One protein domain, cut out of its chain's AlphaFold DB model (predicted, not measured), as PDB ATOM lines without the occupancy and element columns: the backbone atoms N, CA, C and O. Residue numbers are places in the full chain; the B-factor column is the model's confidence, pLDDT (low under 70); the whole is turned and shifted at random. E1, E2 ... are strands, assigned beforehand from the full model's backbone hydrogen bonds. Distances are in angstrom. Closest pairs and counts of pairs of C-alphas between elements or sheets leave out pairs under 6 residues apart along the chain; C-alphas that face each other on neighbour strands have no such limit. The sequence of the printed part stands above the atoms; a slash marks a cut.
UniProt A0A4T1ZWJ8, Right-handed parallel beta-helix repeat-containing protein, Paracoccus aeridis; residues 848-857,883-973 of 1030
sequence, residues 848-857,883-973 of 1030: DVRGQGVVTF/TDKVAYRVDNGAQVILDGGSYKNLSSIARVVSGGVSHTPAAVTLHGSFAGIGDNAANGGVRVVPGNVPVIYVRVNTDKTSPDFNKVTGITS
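What this domain is: This is residues 848 to 857 and 883 to 973 of the 1030 residues of the protein "Right-handed parallel beta-helix repeat-containing protein" of Paracoccus aeridis (UniProt A0A4T1ZWJ8). The printed part is wound in a short, three-sided solenoid of stacked turns: E1, E3 and E6 line one side, E2, E4 and E7 a second, and E5, E8 and E9 a third. The first two sides lie face to face as a small sandwich at one end of the long axis, while toward the other end E10 folds back beside E9; a cut interrupts the winding after E2, and a loop, residues 929 to 950, leads from E8 to E9. There are 101 residues printed, with no named helix and ten named strands in the order E1 to E10. The sheet E5, E8, E9, E10 is mixed, and the sheets E1, E3, E6 and E2, E4, E7 are parallel; the class is all strand, though just 48 of the 101 residues are in named elements. The whole is compact by its radius of gyration of the C-alphas, 14.1 A, yet elongated in outline, with spans of 46 by 27 by 18 A.

How they stand to each other: Start at the largest sheet, where E8, residues 924 to 928, is an inner strand. On one side of it is E5, residues 902 to 904, parallel at 21 degrees, with N 903 and O 925 within hydrogen-bond range at 2.9 A. On the other side is E9, residues 951 to 956, parallel at 23 degrees, with N 952 and O 924 at 2.8 A. Look next at E10, residues 968 to 971, which makes a hairpin with E9: they are antiparallel at 159 degrees, with N 955 and O 970 at 2.8 A. From edge to edge of this sheet the way across it turns by 54 degrees. Move on to E3, residues 886 to 891, the inner strand of the second sheet. Its parallel neighbours are E1, residues 848 to 850, at 12 degrees, with N 849 and O 889 at 2.9 A, and E6, residues 908 to 912, at 9 degrees, with N 911 and O 888 at 2.8 A. The closest C-alphas of E5 and E6 are those of Tyr 903 and Ile 909, 7.2 A apart. In the third sheet, E4, residues 894 to 899, has two parallel neighbours: E2, residues 852 to 857, at 16 degrees, with N 857 and O 897 at 2.8 A, and E7, residues 916 to 919, at 15 degrees, with N 918 and O 896 at 2.8 A. The sheets E1, E3, E6 and E2, E4, E7 form a sandwich, two sheets face to face; the parts that face each other are 9.4 A centre to centre, with the strands at 31 degrees. The closest C-alphas of E3 and E7 are those of Val 890 and Gly 916, 7.3 A apart. E2 and E10 are apart.

Where its parts are: Find C-alpha 848 at (45.291, -16.172, -8.807), where E1 begins its 6.5 A. E2 covers 15.8 A, E3 13.1 A and E4 16.3 A. Further on, E5 covers 6.9 A, E6 10.7 A and E7 10.3 A. Find C-alpha 924 at (63.998, -17.652, -12.139); from there E8 runs 13.1 A. E9 covers 15.1 A, and E10 covers 7.7 A to C-alpha 971 at (71.389, -20.870, -22.327).

The domain as a whole: The two C-alphas farthest apart are those of Gln 852 and Pro 963, 46.5 A. Residues 858 to 882 are not printed, and C-alphas 857 and 883 are 20.0 A apart across that cut, which lies in the link E2 to E3. Of the links printed whole, E8 to E9 with 22 residues and E9 to E10 with 11 are long; the others are tight. In the first of these, residues 934 to 935 pair antiparallel with residues 944 to 945. The mean pLDDT of the printed part is 89.2, and one printed residue, Asn 948, is under 70.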
ATOM      1  N   ASP A 848      46.137 -17.306  -9.189       94.75
ATOM      2  CA  ASP A 848      45.291 -16.172  -8.807       94.75
ATOM      3  C   ASP A 848      45.411 -15.928  -7.302       94.75
ATOM      4  O   ASP A 848      44.937 -16.735  -6.508       94.75
ATOM      5  N   VAL A 849      46.087 -14.847  -6.908       93.62
ATOM      6  CA  VAL A 849      46.384 -14.533  -5.505       93.62
ATOM      7  C   VAL A 849      45.653 -13.255  -5.119       93.62
ATOM      8  O   VAL A 849      45.995 -12.167  -5.591       93.62
ATOM      9  N   ARG A 850      44.644 -13.380  -4.253       89.94
ATOM     10  CA  ARG A 850      43.816 -12.253  -3.813       89.94
ATOM     11  C   ARG A 850      43.602 -12.296  -2.306       89.94
ATOM     12  O   ARG A 850      42.915 -13.191  -1.827       89.94
ATOM     13  N   GLY A 851      44.130 -11.324  -1.572       84.50
ATOM     14  CA  GLY A 851      43.961 -11.228  -0.117       84.50
ATOM     15  C   GLY A 851      45.042 -10.372   0.539       84.50
ATOM     16  O   GLY A 851      45.783  -9.696  -0.169       84.50
ATOM     17  N   GLN A 852      45.160 -10.413   1.869       82.31
ATOM     18  CA  GLN A 852      46.220  -9.725   2.618       82.31
ATOM     19  C   GLN A 852      47.202 -10.730   3.229       82.31
ATOM     20  O   GLN A 852      46.808 -11.724   3.834       82.31
ATOM     21  N   GLY A 853      48.499 -10.473   3.061       83.06
ATOM     22  CA  GLY A 853      49.571 -11.333   3.563       83.06
ATOM     23  C   GLY A 853      50.628 -11.651   2.508       83.06
ATOM     24  O   GLY A 853      50.603 -11.119   1.395       83.06
ATOM     25  N   VAL A 854      51.571 -12.517   2.881       86.81
ATOM     26  CA  VAL A 854      52.699 -12.929   2.035       86.81
ATOM     27  C   VAL A 854      52.525 -14.386   1.601       86.81
ATOM     28  O   VAL A 854      52.353 -15.270   2.440       86.81
ATOM     29  N   VAL A 855      52.631 -14.651   0.296       91.69
ATOM     30  CA  VAL A 855      52.685 -16.008  -0.273       91.69
ATOM     31  C   VAL A 855      54.051 -16.247  -0.901       91.69
ATOM     32  O   VAL A 855      54.498 -15.468  -1.742       91.69
ATOM     33  N   THR A 856      54.712 -17.340  -0.528       94.25
ATOM     34  CA  THR A 856      55.998 -17.726  -1.126       94.25
ATOM     35  C   THR A 856      55.800 -18.786  -2.205       94.25
ATOM     36  O   THR A 856      55.215 -19.836  -1.949       94.25
ATOM     37  N   PHE A 857      56.337 -18.539  -3.396       95.19
ATOM     38  CA  PHE A 857      56.345 -19.468  -4.522       95.19
ATOM     39  C   PHE A 857      57.766 -19.972  -4.763       95.19
ATOM     40  O   PHE A 857      58.615 -19.196  -5.200       95.19
ATOM     41  N   THR A 883      49.639  -8.349 -20.618       87.19
ATOM     42  CA  THR A 883      48.674  -8.778 -19.586       87.19
ATOM     43  C   THR A 883      47.807  -9.974 -19.973       87.19
ATOM     44  O   THR A 883      46.945 -10.345 -19.179       87.19
ATOM     45  N   ASP A 884      47.996 -10.536 -21.169       87.69
ATOM     46  CA  ASP A 884      47.099 -11.550 -21.739       87.69
ATOM     47  C   ASP A 884      47.161 -12.897 -21.008       87.69
ATOM     48  O   ASP A 884      46.125 -13.503 -20.764       87.69
ATOM     49  N   LYS A 885      48.361 -13.379 -20.651       94.12
ATOM     50  CA  LYS A 885      48.535 -14.663 -19.960       94.12
ATOM     51  C   LYS A 885      49.709 -14.633 -18.992       94.12
ATOM     52  O   LYS A 885      50.862 -14.683 -19.405       94.12
ATOM     53  N   VAL A 886      49.439 -14.594 -17.697       95.56
ATOM     54  CA  VAL A 886      50.471 -14.368 -16.679       95.56
ATOM     55  C   VAL A 886      50.711 -15.597 -15.811       95.56
ATOM     56  O   VAL A 886      49.820 -16.423 -15.632       95.56
ATOM     57  N   ALA A 887      51.902 -15.749 -15.234       95.62
ATOM     58  CA  ALA A 887      52.083 -16.785 -14.214       95.62
ATOM     59  C   ALA A 887      51.318 -16.423 -12.930       95.62
ATOM     60  O   ALA A 887      50.551 -17.242 -12.434       95.62
ATOM     61  N   TYR A 888      51.442 -15.186 -12.448       95.25
ATOM     62  CA  TYR A 888      50.823 -14.725 -11.205       95.25
ATOM     63  C   TYR A 888      49.956 -13.491 -11.438       95.25
ATOM     64  O   TYR A 888      50.433 -12.464 -11.925       95.25
ATOM     65  N   ARG A 889      48.690 -13.552 -11.030       94.94
ATOM     66  CA  ARG A 889      47.884 -12.355 -10.780       94.94
ATOM     67  C   ARG A 889      47.917 -12.061  -9.285       94.94
ATOM     68  O   ARG A 889      47.551 -12.925  -8.496       94.94
ATOM     69  N   VAL A 890      48.323 -10.848  -8.927       92.38
ATOM     70  CA  VAL A 890      48.403 -10.388  -7.534       92.38
ATOM     71  C   VAL A 890      47.428  -9.236  -7.341       92.38
ATOM     72  O   VAL A 890      47.470  -8.254  -8.090       92.38
ATOM     73  N   ASP A 891      46.526  -9.386  -6.379       90.25
ATOM     74  CA  ASP A 891      45.436  -8.446  -6.138       90.25
ATOM     75  C   ASP A 891      45.117  -8.293  -4.640       90.25
ATOM     76  O   ASP A 891      45.478  -9.123  -3.804       90.25
ATOM     77  N   ASN A 892      44.375  -7.238  -4.320       84.31
ATOM     78  CA  ASN A 892      43.841  -6.874  -3.005       84.31
ATOM     79  C   ASN A 892      44.866  -6.742  -1.869       84.31
ATOM     80  O   ASN A 892      44.560  -7.021  -0.712       84.31
ATOM     81  N   GLY A 893      46.064  -6.247  -2.190       81.38
ATOM     82  CA  GLY A 893      47.116  -5.991  -1.202       81.38
ATOM     83  C   GLY A 893      47.998  -7.201  -0.888       81.38
ATOM     84  O   GLY A 893      48.846  -7.106  -0.001       81.38
ATOM     85  N   ALA A 894      47.843  -8.304  -1.624       86.94
ATOM     86  CA  ALA A 894      48.681  -9.484  -1.471       86.94
ATOM     87  C   ALA A 894      50.141  -9.172  -1.826       86.94
ATOM     88  O   ALA A 894      50.437  -8.392  -2.738       86.94
ATOM     89  N   GLN A 895      51.062  -9.820  -1.124       88.50
ATOM     90  CA  GLN A 895      52.479  -9.816  -1.456       88.50
ATOM     91  C   GLN A 895      52.905 -11.218  -1.872       88.50
ATOM     92  O   GLN A 895      52.586 -12.200  -1.202       88.50
ATOM     93  N   VAL A 896      53.643 -11.324  -2.974       90.06
ATOM     94  CA  VAL A 896      54.190 -12.606  -3.427       90.06
ATOM     95  C   VAL A 896      55.709 -12.568  -3.419       90.06
ATOM     96  O   VAL A 896      56.309 -11.587  -3.850       90.06
ATOM     97  N   ILE A 897      56.331 -13.635  -2.927       90.44
ATOM     98  CA  ILE A 897      57.779 -13.845  -2.985       90.44
ATOM     99  C   ILE A 897      58.044 -14.940  -4.010       90.44
ATOM    100  O   ILE A 897      57.557 -16.058  -3.852       90.44
ATOM    101  N   LEU A 898      58.818 -14.627  -5.046       91.00
ATOM    102  CA  LEU A 898      59.252 -15.604  -6.042       91.00
ATOM    103  C   LEU A 898      60.671 -16.084  -5.715       91.00
ATOM    104  O   LEU A 898      61.589 -15.272  -5.596       91.00
ATOM    105  N   ASP A 899      60.827 -17.399  -5.579       90.44
ATOM    106  CA  ASP A 899      62.055 -18.083  -5.169       90.44
ATOM    107  C   ASP A 899      62.361 -19.219  -6.162       90.44
ATOM    108  O   ASP A 899      61.949 -20.371  -6.001       90.44
ATOM    109  N   GLY A 900      63.011 -18.864  -7.271       91.00
ATOM    110  CA  GLY A 900      63.260 -19.778  -8.388       91.00
ATOM    111  C   GLY A 900      62.021 -20.122  -9.232       91.00
ATOM    112  O   GLY A 900      61.031 -19.385  -9.286       91.00
ATOM    113  N   GLY A 901      62.090 -21.254  -9.939       94.06
ATOM    114  CA  GLY A 901      61.043 -21.742 -10.848       94.06
ATOM    115  C   GLY A 901      61.366 -21.587 -12.338       94.06
ATOM    116  O   GLY A 901      62.390 -21.020 -12.721       94.06
ATOM    117  N   SER A 902      60.485 -22.126 -13.179       96.25
ATOM    118  CA  SER A 902      60.607 -22.185 -14.641       96.25
ATOM    119  C   SER A 902      59.326 -21.655 -15.284       96.25
ATOM    120  O   SER A 902      58.235 -22.081 -14.919       96.25
ATOM    121  N   TYR A 903      59.451 -20.721 -16.229       96.50
ATOM    122  CA  TYR A 903      58.316 -20.028 -16.841       96.50
ATOM    123  C   TYR A 903      58.442 -20.012 -18.367       96.50
ATOM    124  O   TYR A 903      59.456 -19.569 -18.923       96.50
ATOM    125  N   LYS A 904      57.401 -20.494 -19.054       96.12
ATOM    126  CA  LYS A 904      57.365 -20.670 -20.514       96.12
ATOM    127  C   LYS A 904      55.991 -20.303 -21.046       96.12
ATOM    128  O   LYS A 904      54.993 -20.548 -20.377       96.12
ATOM    129  N   ASN A 905      55.937 -19.806 -22.281       95.81
ATOM    130  CA  ASN A 905      54.675 -19.632 -23.004       95.81
ATOM    131  C   ASN A 905      53.658 -18.755 -22.236       95.81
ATOM    132  O   ASN A 905      52.500 -19.134 -22.076       95.81
ATOM    133  N   LEU A 906      54.105 -17.584 -21.766       96.38
ATOM    134  CA  LEU A 906      53.339 -16.612 -20.969       96.38
ATOM    135  C   LEU A 906      53.590 -15.189 -21.490       96.38
ATOM    136  O   LEU A 906      54.673 -14.890 -21.972       96.38
ATOM    137  N   SER A 907      52.653 -14.258 -21.357       96.00
ATOM    138  CA  SER A 907      52.932 -12.845 -21.623       96.00
ATOM    139  C   SER A 907      53.854 -12.233 -20.563       96.00
ATOM    140  O   SER A 907      54.780 -11.503 -20.910       96.00
ATOM    141  N   SER A 908      53.669 -12.546 -19.279       94.38
ATOM    142  CA  SER A 908      54.530 -12.049 -18.196       94.38
ATOM    143  C   SER A 908      54.593 -13.011 -17.007       94.38
ATOM    144  O   SER A 908      53.749 -13.895 -16.853       94.38
ATOM    145  N   ILE A 909      55.595 -12.836 -16.137       91.88
ATOM    146  CA  ILE A 909      55.663 -13.591 -14.875       91.88
ATOM    147  C   ILE A 909      54.545 -13.136 -13.935       91.88
ATOM    148  O   ILE A 909      53.820 -13.962 -13.396       91.88
ATOM    149  N   ALA A 910      54.369 -11.831 -13.747       90.81
ATOM    150  CA  ALA A 910      53.376 -11.309 -12.821       90.81
ATOM    151  C   ALA A 910      52.602 -10.132 -13.418       90.81
ATOM    152  O   ALA A 910      53.144  -9.311 -14.162       90.81
ATOM    153  N   ARG A 911      51.330 -10.037 -13.030       91.50
ATOM    154  CA  ARG A 911      50.484  -8.852 -13.160       91.50
ATOM    155  C   ARG A 911      50.034  -8.440 -11.768       91.50
ATOM    156  O   ARG A 911      49.250  -9.146 -11.133       91.50
ATOM    157  N   VAL A 912      50.511  -7.284 -11.327       88.31
ATOM    158  CA  VAL A 912      50.110  -6.678 -10.057       88.31
ATOM    159  C   VAL A 912      48.974  -5.705 -10.336       88.31
ATOM    160  O   VAL A 912      49.164  -4.716 -11.038       88.31
ATOM    161  N   VAL A 913      47.785  -6.019  -9.829       87.88
ATOM    162  CA  VAL A 913      46.633  -5.106  -9.837       87.88
ATOM    163  C   VAL A 913      46.707  -4.203  -8.606       87.88
ATOM    164  O   VAL A 913      46.585  -2.987  -8.721       87.88
ATOM    165  N   SER A 914      46.975  -4.794  -7.440       81.94
ATOM    166  CA  SER A 914      47.288  -4.107  -6.185       81.94
ATOM    167  C   SER A 914      48.113  -5.032  -5.278       81.94
ATOM    168  O   SER A 914      47.994  -6.252  -5.378       81.94
ATOM    169  N   GLY A 915      48.970  -4.472  -4.415       82.38
ATOM    170  CA  GLY A 915      49.921  -5.243  -3.599       82.38
ATOM    171  C   GLY A 915      51.360  -5.164  -4.119       82.38
ATOM    172  O   GLY A 915      51.775  -4.112  -4.607       82.38
ATOM    173  N   GLY A 916      52.132  -6.250  -3.997       83.31
ATOM    174  CA  GLY A 916      53.552  -6.254  -4.371       83.31
ATOM    175  C   GLY A 916      54.116  -7.619  -4.773       83.31
ATOM    176  O   GLY A 916      53.605  -8.669  -4.392       83.31
ATOM    177  N   VAL A 917      55.201  -7.590  -5.547       79.75
ATOM    178  CA  VAL A 917      56.011  -8.762  -5.909       79.75
ATOM    179  C   VAL A 917      57.428  -8.506  -5.410       79.75
ATOM    180  O   VAL A 917      58.030  -7.490  -5.754       79.75
ATOM    181  N   SER A 918      57.948  -9.437  -4.622       80.62
ATOM    182  CA  SER A 918      59.323  -9.472  -4.132       80.62
ATOM    183  C   SER A 918      60.011 -10.741  -4.635       80.62
ATOM    184  O   SER A 918      59.363 -11.717  -5.015       80.62
ATOM    185  N   HIS A 919      61.339 -10.744  -4.632       74.31
ATOM    186  CA  HIS A 919      62.133 -11.858  -5.141       74.31
ATOM    187  C   HIS A 919      63.254 -12.214  -4.168       74.31
ATOM    188  O   HIS A 919      63.814 -11.330  -3.516       74.31
ATOM    189  N   THR A 920      63.577 -13.501  -4.071       78.06
ATOM    190  CA  THR A 920      64.768 -13.974  -3.352       78.06
ATOM    191  C   THR A 920      65.992 -13.968  -4.286       78.06
ATOM    192  O   THR A 920      65.861 -13.720  -5.488       78.06
ATOM    193  N   PRO A 921      67.204 -14.257  -3.776       70.25
ATOM    194  CA  PRO A 921      68.390 -14.421  -4.619       70.25
ATOM    195  C   PRO A 921      68.334 -15.607  -5.599       70.25
ATOM    196  O   PRO A 921      69.186 -15.691  -6.484       70.25
ATOM    197  N   ALA A 922      67.384 -16.541  -5.454       81.00
ATOM    198  CA  ALA A 922      67.278 -17.693  -6.345       81.00
ATOM    199  C   ALA A 922      66.768 -17.269  -7.729       81.00
ATOM    200  O   ALA A 922      65.699 -16.674  -7.864       81.00
ATOM    201  N   ALA A 923      67.534 -17.597  -8.772       84.00
ATOM    202  CA  ALA A 923      67.214 -17.166 -10.124       84.00
ATOM    203  C   ALA A 923      65.992 -17.880 -10.706       84.00
ATOM    204  O   ALA A 923      65.871 -19.103 -10.634       84.00
ATOM    205  N   VAL A 924      65.112 -17.112 -11.349       90.00
ATOM    206  CA  VAL A 924      63.998 -17.652 -12.139       90.00
ATOM    207  C   VAL A 924      64.485 -18.044 -13.534       90.00
ATOM    208  O   VAL A 924      65.313 -17.355 -14.124       90.00
ATOM    209  N   THR A 925      63.965 -19.133 -14.093       93.62
ATOM    210  CA  THR A 925      64.308 -19.575 -15.452       93.62
ATOM    211  C   THR A 925      63.221 -19.155 -16.434       93.62
ATOM    212  O   THR A 925      62.057 -19.514 -16.265       93.62
ATOM    213  N   LEU A 926      63.592 -18.412 -17.477       94.62
ATOM    214  CA  LEU A 926      62.675 -17.965 -18.527       94.62
ATOM    215  C   LEU A 926      62.979 -18.645 -19.856       94.62
ATOM    216  O   LEU A 926      64.120 -18.626 -20.318       94.62
ATOM    217  N   HIS A 927      61.940 -19.170 -20.505       95.62
ATOM    218  CA  HIS A 927      62.051 -19.799 -21.818       95.62
ATOM    219  C   HIS A 927      61.421 -18.928 -22.905       95.62
ATOM    220  O   HIS A 927      60.224 -18.636 -22.870       95.62
ATOM    221  N   GLY A 928      62.212 -18.537 -23.902       94.62
ATOM    222  CA  GLY A 928      61.696 -17.751 -25.019       94.62
ATOM    223  C   GLY A 928      62.714 -17.409 -26.098       94.62
ATOM    224  O   GLY A 928      63.892 -17.737 -26.009       94.62
ATOM    225  N   SER A 929      62.249 -16.722 -27.134       93.19
ATOM    226  CA  SER A 929      63.080 -16.063 -28.143       93.19
ATOM    227  C   SER A 929      63.128 -14.570 -27.818       93.19
ATOM    228  O   SER A 929      62.276 -13.801 -28.257       93.19
ATOM    229  N   PHE A 930      64.097 -14.173 -26.993       93.50
ATOM    230  CA  PHE A 930      64.186 -12.818 -26.443       93.50
ATOM    231  C   PHE A 930      64.920 -11.848 -27.380       93.50
ATOM    232  O   PHE A 930      66.016 -12.145 -27.854       93.50
ATOM    233  N   ALA A 931      64.319 -10.683 -27.612       92.69
ATOM    234  CA  ALA A 931      64.874  -9.537 -28.328       92.69
ATOM    235  C   ALA A 931      65.323  -8.407 -27.378       92.69
ATOM    236  O   ALA A 931      66.185  -7.607 -27.740       92.69
ATOM    237  N   GLY A 932      64.775  -8.334 -26.159       91.88
ATOM    238  CA  GLY A 932      65.202  -7.366 -25.144       91.88
ATOM    239  C   GLY A 932      64.566  -7.583 -23.769       91.88
ATOM    240  O   GLY A 932      63.612  -8.349 -23.631       91.88
ATOM    241  N   ILE A 933      65.113  -6.897 -22.762       91.25
ATOM    242  CA  ILE A 933      64.563  -6.816 -21.399       91.25
ATOM    243  C   ILE A 933      63.368  -5.845 -21.374       91.25
ATOM    244  O   ILE A 933      63.301  -4.918 -22.181       91.25
ATOM    245  N   GLY A 934      62.433  -6.045 -20.445       91.06
ATOM    246  CA  GLY A 934      61.211  -5.258 -20.290       91.06
ATOM    247  C   GLY A 934      60.041  -5.816 -21.099       91.06
ATOM    248  O   GLY A 934      60.065  -6.965 -21.545       91.06
ATOM    249  N   ASP A 935      58.995  -5.008 -21.268       93.81
ATOM    250  CA  ASP A 935      57.907  -5.315 -22.197       93.81
ATOM    251  C   ASP A 935      58.362  -5.046 -23.638       93.81
ATOM    252  O   ASP A 935      58.520  -3.897 -24.048       93.81
ATOM    253  N   ASN A 936      58.583  -6.111 -24.410       94.75
ATOM    254  CA  ASN A 936      58.996  -6.009 -25.805       94.75
ATOM    255  C   ASN A 936      58.164  -6.952 -26.681       94.75
ATOM    256  O   ASN A 936      58.253  -8.172 -26.564       94.75
ATOM    257  N   ALA A 937      57.395  -6.390 -27.616       93.50
ATOM    258  CA  ALA A 937      56.521  -7.150 -28.513       93.50
ATOM    259  C   ALA A 937      57.264  -8.136 -29.437       93.50
ATOM    260  O   ALA A 937      56.648  -9.058 -29.970       93.50
ATOM    261  N   ALA A 938      58.574  -7.961 -29.643       94.25
ATOM    262  CA  ALA A 938      59.391  -8.887 -30.422       94.25
ATOM    263  C   ALA A 938      59.792 -10.151 -29.640       94.25
ATOM    264  O   ALA A 938      60.182 -11.137 -30.272       94.25
ATOM    265  N   ASN A 939      59.672 -10.145 -28.307       95.06
ATOM    266  CA  ASN A 939      59.935 -11.316 -27.473       95.06
ATOM    267  C   ASN A 939      58.902 -12.422 -27.760       95.06
ATOM    268  O   ASN A 939      57.690 -12.214 -27.668       95.06
ATOM    269  N   GLY A 940      59.390 -13.614 -28.103       92.50
ATOM    270  CA  GLY A 940      58.591 -14.833 -28.224       92.50
ATOM    271  C   GLY A 940      58.685 -15.691 -26.962       92.50
ATOM    272  O   GLY A 940      59.725 -15.725 -26.306       92.50
ATOM    273  N   GLY A 941      57.627 -16.430 -26.625       93.31
ATOM    274  CA  GLY A 941      57.604 -17.313 -25.452       93.31
ATOM    275  C   GLY A 941      57.184 -16.566 -24.197       93.31
ATOM    276  O   GLY A 941      56.015 -16.666 -23.829       93.31
ATOM    277  N   VAL A 942      58.111 -15.809 -23.591       95.62
ATOM    278  CA  VAL A 942      57.840 -14.870 -22.489       95.62
ATOM    279  C   VAL A 942      58.024 -13.431 -22.962       95.62
ATOM    280  O   VAL A 942      59.136 -13.048 -23.321       95.62
ATOM    281  N   ARG A 943      56.944 -12.636 -22.989       95.38
ATOM    282  CA  ARG A 943      56.982 -11.273 -23.548       95.38
ATOM    283  C   ARG A 943      57.661 -10.267 -22.617       95.38
ATOM    284  O   ARG A 943      58.569  -9.566 -23.057       95.38
ATOM    285  N   VAL A 944      57.242 -10.193 -21.356       94.06
ATOM    286  CA  VAL A 944      57.820  -9.278 -20.365       94.06
ATOM    287  C   VAL A 944      58.970  -9.964 -19.645       94.06
ATOM    288  O   VAL A 944      58.760 -10.856 -18.820       94.06
ATOM    289  N   VAL A 945      60.186  -9.521 -19.944       89.69
ATOM    290  CA  VAL A 945      61.411 -10.010 -19.310       89.69
ATOM    291  C   VAL A 945      61.789  -9.070 -18.159       89.69
ATOM    292  O   VAL A 945      62.050  -7.894 -18.410       89.69
ATOM    293  N   PRO A 946      61.825  -9.523 -16.898       83.94
ATOM    294  CA  PRO A 946      62.115  -8.643 -15.778       83.94
ATOM    295  C   PRO A 946      63.621  -8.341 -15.692       83.94
ATOM    296  O   PRO A 946      64.450  -9.241 -15.786       83.94
ATOM    297  N   GLY A 947      63.974  -7.064 -15.516       72.31
ATOM    298  CA  GLY A 947      65.373  -6.609 -15.475       72.31
ATOM    299  C   GLY A 947      66.017  -6.594 -14.085       72.31
ATOM    300  O   GLY A 947      67.237  -6.601 -13.984       72.31
ATOM    301  N   ASN A 948      65.214  -6.598 -13.017       68.44
ATOM    302  CA  ASN A 948      65.678  -6.384 -11.636       68.44
ATOM    303  C   ASN A 948      65.699  -7.672 -10.796       68.44
ATOM    304  O   ASN A 948      65.639  -7.617  -9.571       68.44
ATOM    305  N   VAL A 949      65.739  -8.831 -11.449       71.50
ATOM    306  CA  VAL A 949      65.745 -10.144 -10.794       71.50
ATOM    307  C   VAL A 949      66.888 -10.985 -11.330       71.50
ATOM    308  O   VAL A 949      67.215 -10.863 -12.512       71.50
ATOM    309  N   PRO A 950      67.461 -11.894 -10.525       76.44
ATOM    310  CA  PRO A 950      68.301 -12.947 -11.065       76.44
ATOM    311  C   PRO A 950      67.469 -13.815 -12.026       76.44
ATOM    312  O   PRO A 950      66.483 -14.437 -11.627       76.44
ATOM    313  N   VAL A 951      67.841 -13.832 -13.308       84.56
ATOM    314  CA  VAL A 951      67.148 -14.594 -14.358       84.56
ATOM    315  C   VAL A 951      68.147 -15.460 -15.119       84.56
ATOM    316  O   VAL A 951      69.201 -14.987 -15.547       84.56
ATOM    317  N   ILE A 952      67.788 -16.723 -15.338       88.56
ATOM    318  CA  ILE A 952      68.446 -17.619 -16.291       88.56
ATOM    319  C   ILE A 952      67.618 -17.621 -17.577       88.56
ATOM    320  O   ILE A 952      66.470 -18.067 -17.586       88.56
ATOM    321  N   TYR A 953      68.195 -17.137 -18.678       90.12
ATOM    322  CA  TYR A 953      67.537 -17.163 -19.982       90.12
ATOM    323  C   TYR A 953      67.849 -18.465 -20.715       90.12
ATOM    324  O   TYR A 953      68.999 -18.739 -21.069       90.12
ATOM    325  N   VAL A 954      66.807 -19.242 -21.000       93.25
ATOM    326  CA  VAL A 954      66.857 -20.404 -21.888       93.25
ATOM    327  C   VAL A 954      66.230 -19.997 -23.214       93.25
ATOM    328  O   VAL A 954      65.013 -19.850 -23.342       93.25
ATOM    329  N   ARG A 955      67.068 -19.785 -24.225       91.69
ATOM    330  CA  ARG A 955      66.605 -19.426 -25.562       91.69
ATOM    331  C   ARG A 955      66.008 -20.653 -26.233       91.69
ATOM    332  O   ARG A 955      66.688 -21.664 -26.391       91.69
ATOM    333  N   VAL A 956      64.750 -20.558 -26.639       94.19
ATOM    334  CA  VAL A 956      64.035 -21.613 -27.373       94.19
ATOM    335  C   VAL A 956      63.412 -21.026 -28.626       94.19
ATOM    336  O   VAL A 956      62.997 -19.864 -28.616       94.19
ATOM    337  N   ASN A 957      63.339 -21.805 -29.705       91.38
ATOM    338  CA  ASN A 957      62.574 -21.388 -30.877       91.38
ATOM    339  C   ASN A 957      61.076 -21.482 -30.562       91.38
ATOM    340  O   ASN A 957      60.553 -22.568 -30.319       91.38
ATOM    341  N   THR A 958      60.399 -20.339 -30.549       92.75
ATOM    342  CA  THR A 958      58.988 -20.248 -30.157       92.75
ATOM    343  C   THR A 958      58.036 -20.278 -31.339       92.75
ATOM    344  O   THR A 958      56.838 -20.171 -31.128       92.75
ATOM    345  N   ASP A 959      58.528 -20.375 -32.572       90.81
ATOM    346  CA  ASP A 959      57.676 -20.408 -33.755       90.81
ATOM    347  C   ASP A 959      57.171 -21.828 -34.017       90.81
ATOM    348  O   ASP A 959      57.952 -22.708 -34.377       90.81
ATOM    349  N   LYS A 960      55.858 -22.051 -33.869       88.56
ATOM    350  CA  LYS A 960      55.237 -23.371 -34.073       88.56
ATOM    351  C   LYS A 960      55.266 -23.841 -35.527       88.56
ATOM    352  O   LYS A 960      54.990 -25.007 -35.794       88.56
ATOM    353  N   THR A 961      55.556 -22.940 -36.466       87.06
ATOM    354  CA  THR A 961      55.713 -23.266 -37.892       87.06
ATOM    355  C   THR A 961      57.141 -23.695 -38.240       87.06
ATOM    356  O   THR A 961      57.371 -24.257 -39.310       87.06
ATOM    357  N   SER A 962      58.099 -23.475 -37.332       90.44
ATOM    358  CA  SER A 962      59.496 -23.861 -37.514       90.44
ATOM    359  C   SER A 962      59.718 -25.356 -37.233       90.44
ATOM    360  O   SER A 962      59.220 -25.868 -36.228       90.44
ATOM    361  N   PRO A 963      60.552 -26.064 -38.022       85.38
ATOM    362  CA  PRO A 963      60.964 -27.441 -37.716       85.38
ATOM    363  C   PRO A 963      61.806 -27.555 -36.431       85.38
ATOM    364  O   PRO A 963      61.999 -28.652 -35.902       85.38
ATOM    365  N   ASP A 964      62.307 -26.429 -35.920       90.19
ATOM    366  CA  ASP A 964      63.055 -26.345 -34.667       90.19
ATOM    367  C   ASP A 964      62.198 -25.879 -33.484       90.19
ATOM    368  O   ASP A 964      62.753 -25.533 -32.442       90.19
ATOM    369  N   PHE A 965      60.867 -25.854 -33.618       88.31
ATOM    370  CA  PHE A 965      59.957 -25.474 -32.537       88.31
ATOM    371  C   PHE A 965      60.300 -26.182 -31.214       88.31
ATOM    372  O   PHE A 965      60.545 -27.389 -31.178       88.31
ATOM    373  N   ASN A 966      60.340 -25.409 -30.122       86.38
ATOM    374  CA  ASN A 966      60.727 -25.822 -28.770       86.38
ATOM    375  C   ASN A 966      62.159 -26.369 -28.602       86.38
ATOM    376  O   ASN A 966      62.531 -26.747 -27.488       86.38
ATOM    377  N   LYS A 967      63.010 -26.357 -29.638       90.44
ATOM    378  CA  LYS A 967      64.434 -26.677 -29.468       90.44
ATOM    379  C   LYS A 967      65.156 -25.535 -28.756       90.44
ATOM    380  O   LYS A 967      64.962 -24.357 -29.074       90.44
ATOM    381  N   VAL A 968      66.014 -25.896 -27.803       93.12
ATOM    382  CA  VAL A 968      66.901 -24.956 -27.108       93.12
ATOM    383  C   VAL A 968      67.990 -24.496 -28.075       93.12
ATOM    384  O   VAL A 968      68.716 -25.313 -28.634       93.12
ATOM    385  N   THR A 969      68.107 -23.185 -28.262       88.56
ATOM    386  CA  THR A 969      69.102 -22.542 -29.137       88.56
ATOM    387  C   THR A 969      70.246 -21.894 -28.353       88.56
ATOM    388  O   THR A 969      71.249 -21.497 -28.939       88.56
ATOM    389  N   GLY A 970      70.129 -21.794 -27.026       87.69
ATOM    390  CA  GLY A 970      71.201 -21.349 -26.137       87.69
ATOM    391  C   GLY A 970      70.727 -21.154 -24.698       87.69
ATOM    392  O   GLY A 970      69.537 -20.982 -24.451       87.69
ATOM    393  N   ILE A 971      71.655 -21.160 -23.743       88.00
ATOM    394  CA  ILE A 971      71.389 -20.870 -22.327       88.00
ATOM    395  C   ILE A 971      72.406 -19.823 -21.879       88.00
ATOM    396  O   ILE A 971      73.603 -19.995 -22.111       88.00
ATOM    397  N   THR A 972      71.956 -18.732 -21.263       84.06
ATOM    398  CA  THR A 972      72.873 -17.730 -20.703       84.06
ATOM    399  C   THR A 972      73.255 -18.097 -19.281       84.06
ATOM    400  O   THR A 972      72.371 -18.342 -18.458       84.06
ATOM    401  N   SER A 973      74.547 -18.044 -18.960       77.75
ATOM    402  CA  SER A 973      74.978 -18.150 -17.568       77.75
ATOM    403  C   SER A 973      74.696 -16.850 -16.811       77.75
ATOM    404  O   SER A 973      75.063 -15.773 -17.285       77.75
TER     405      SER A 973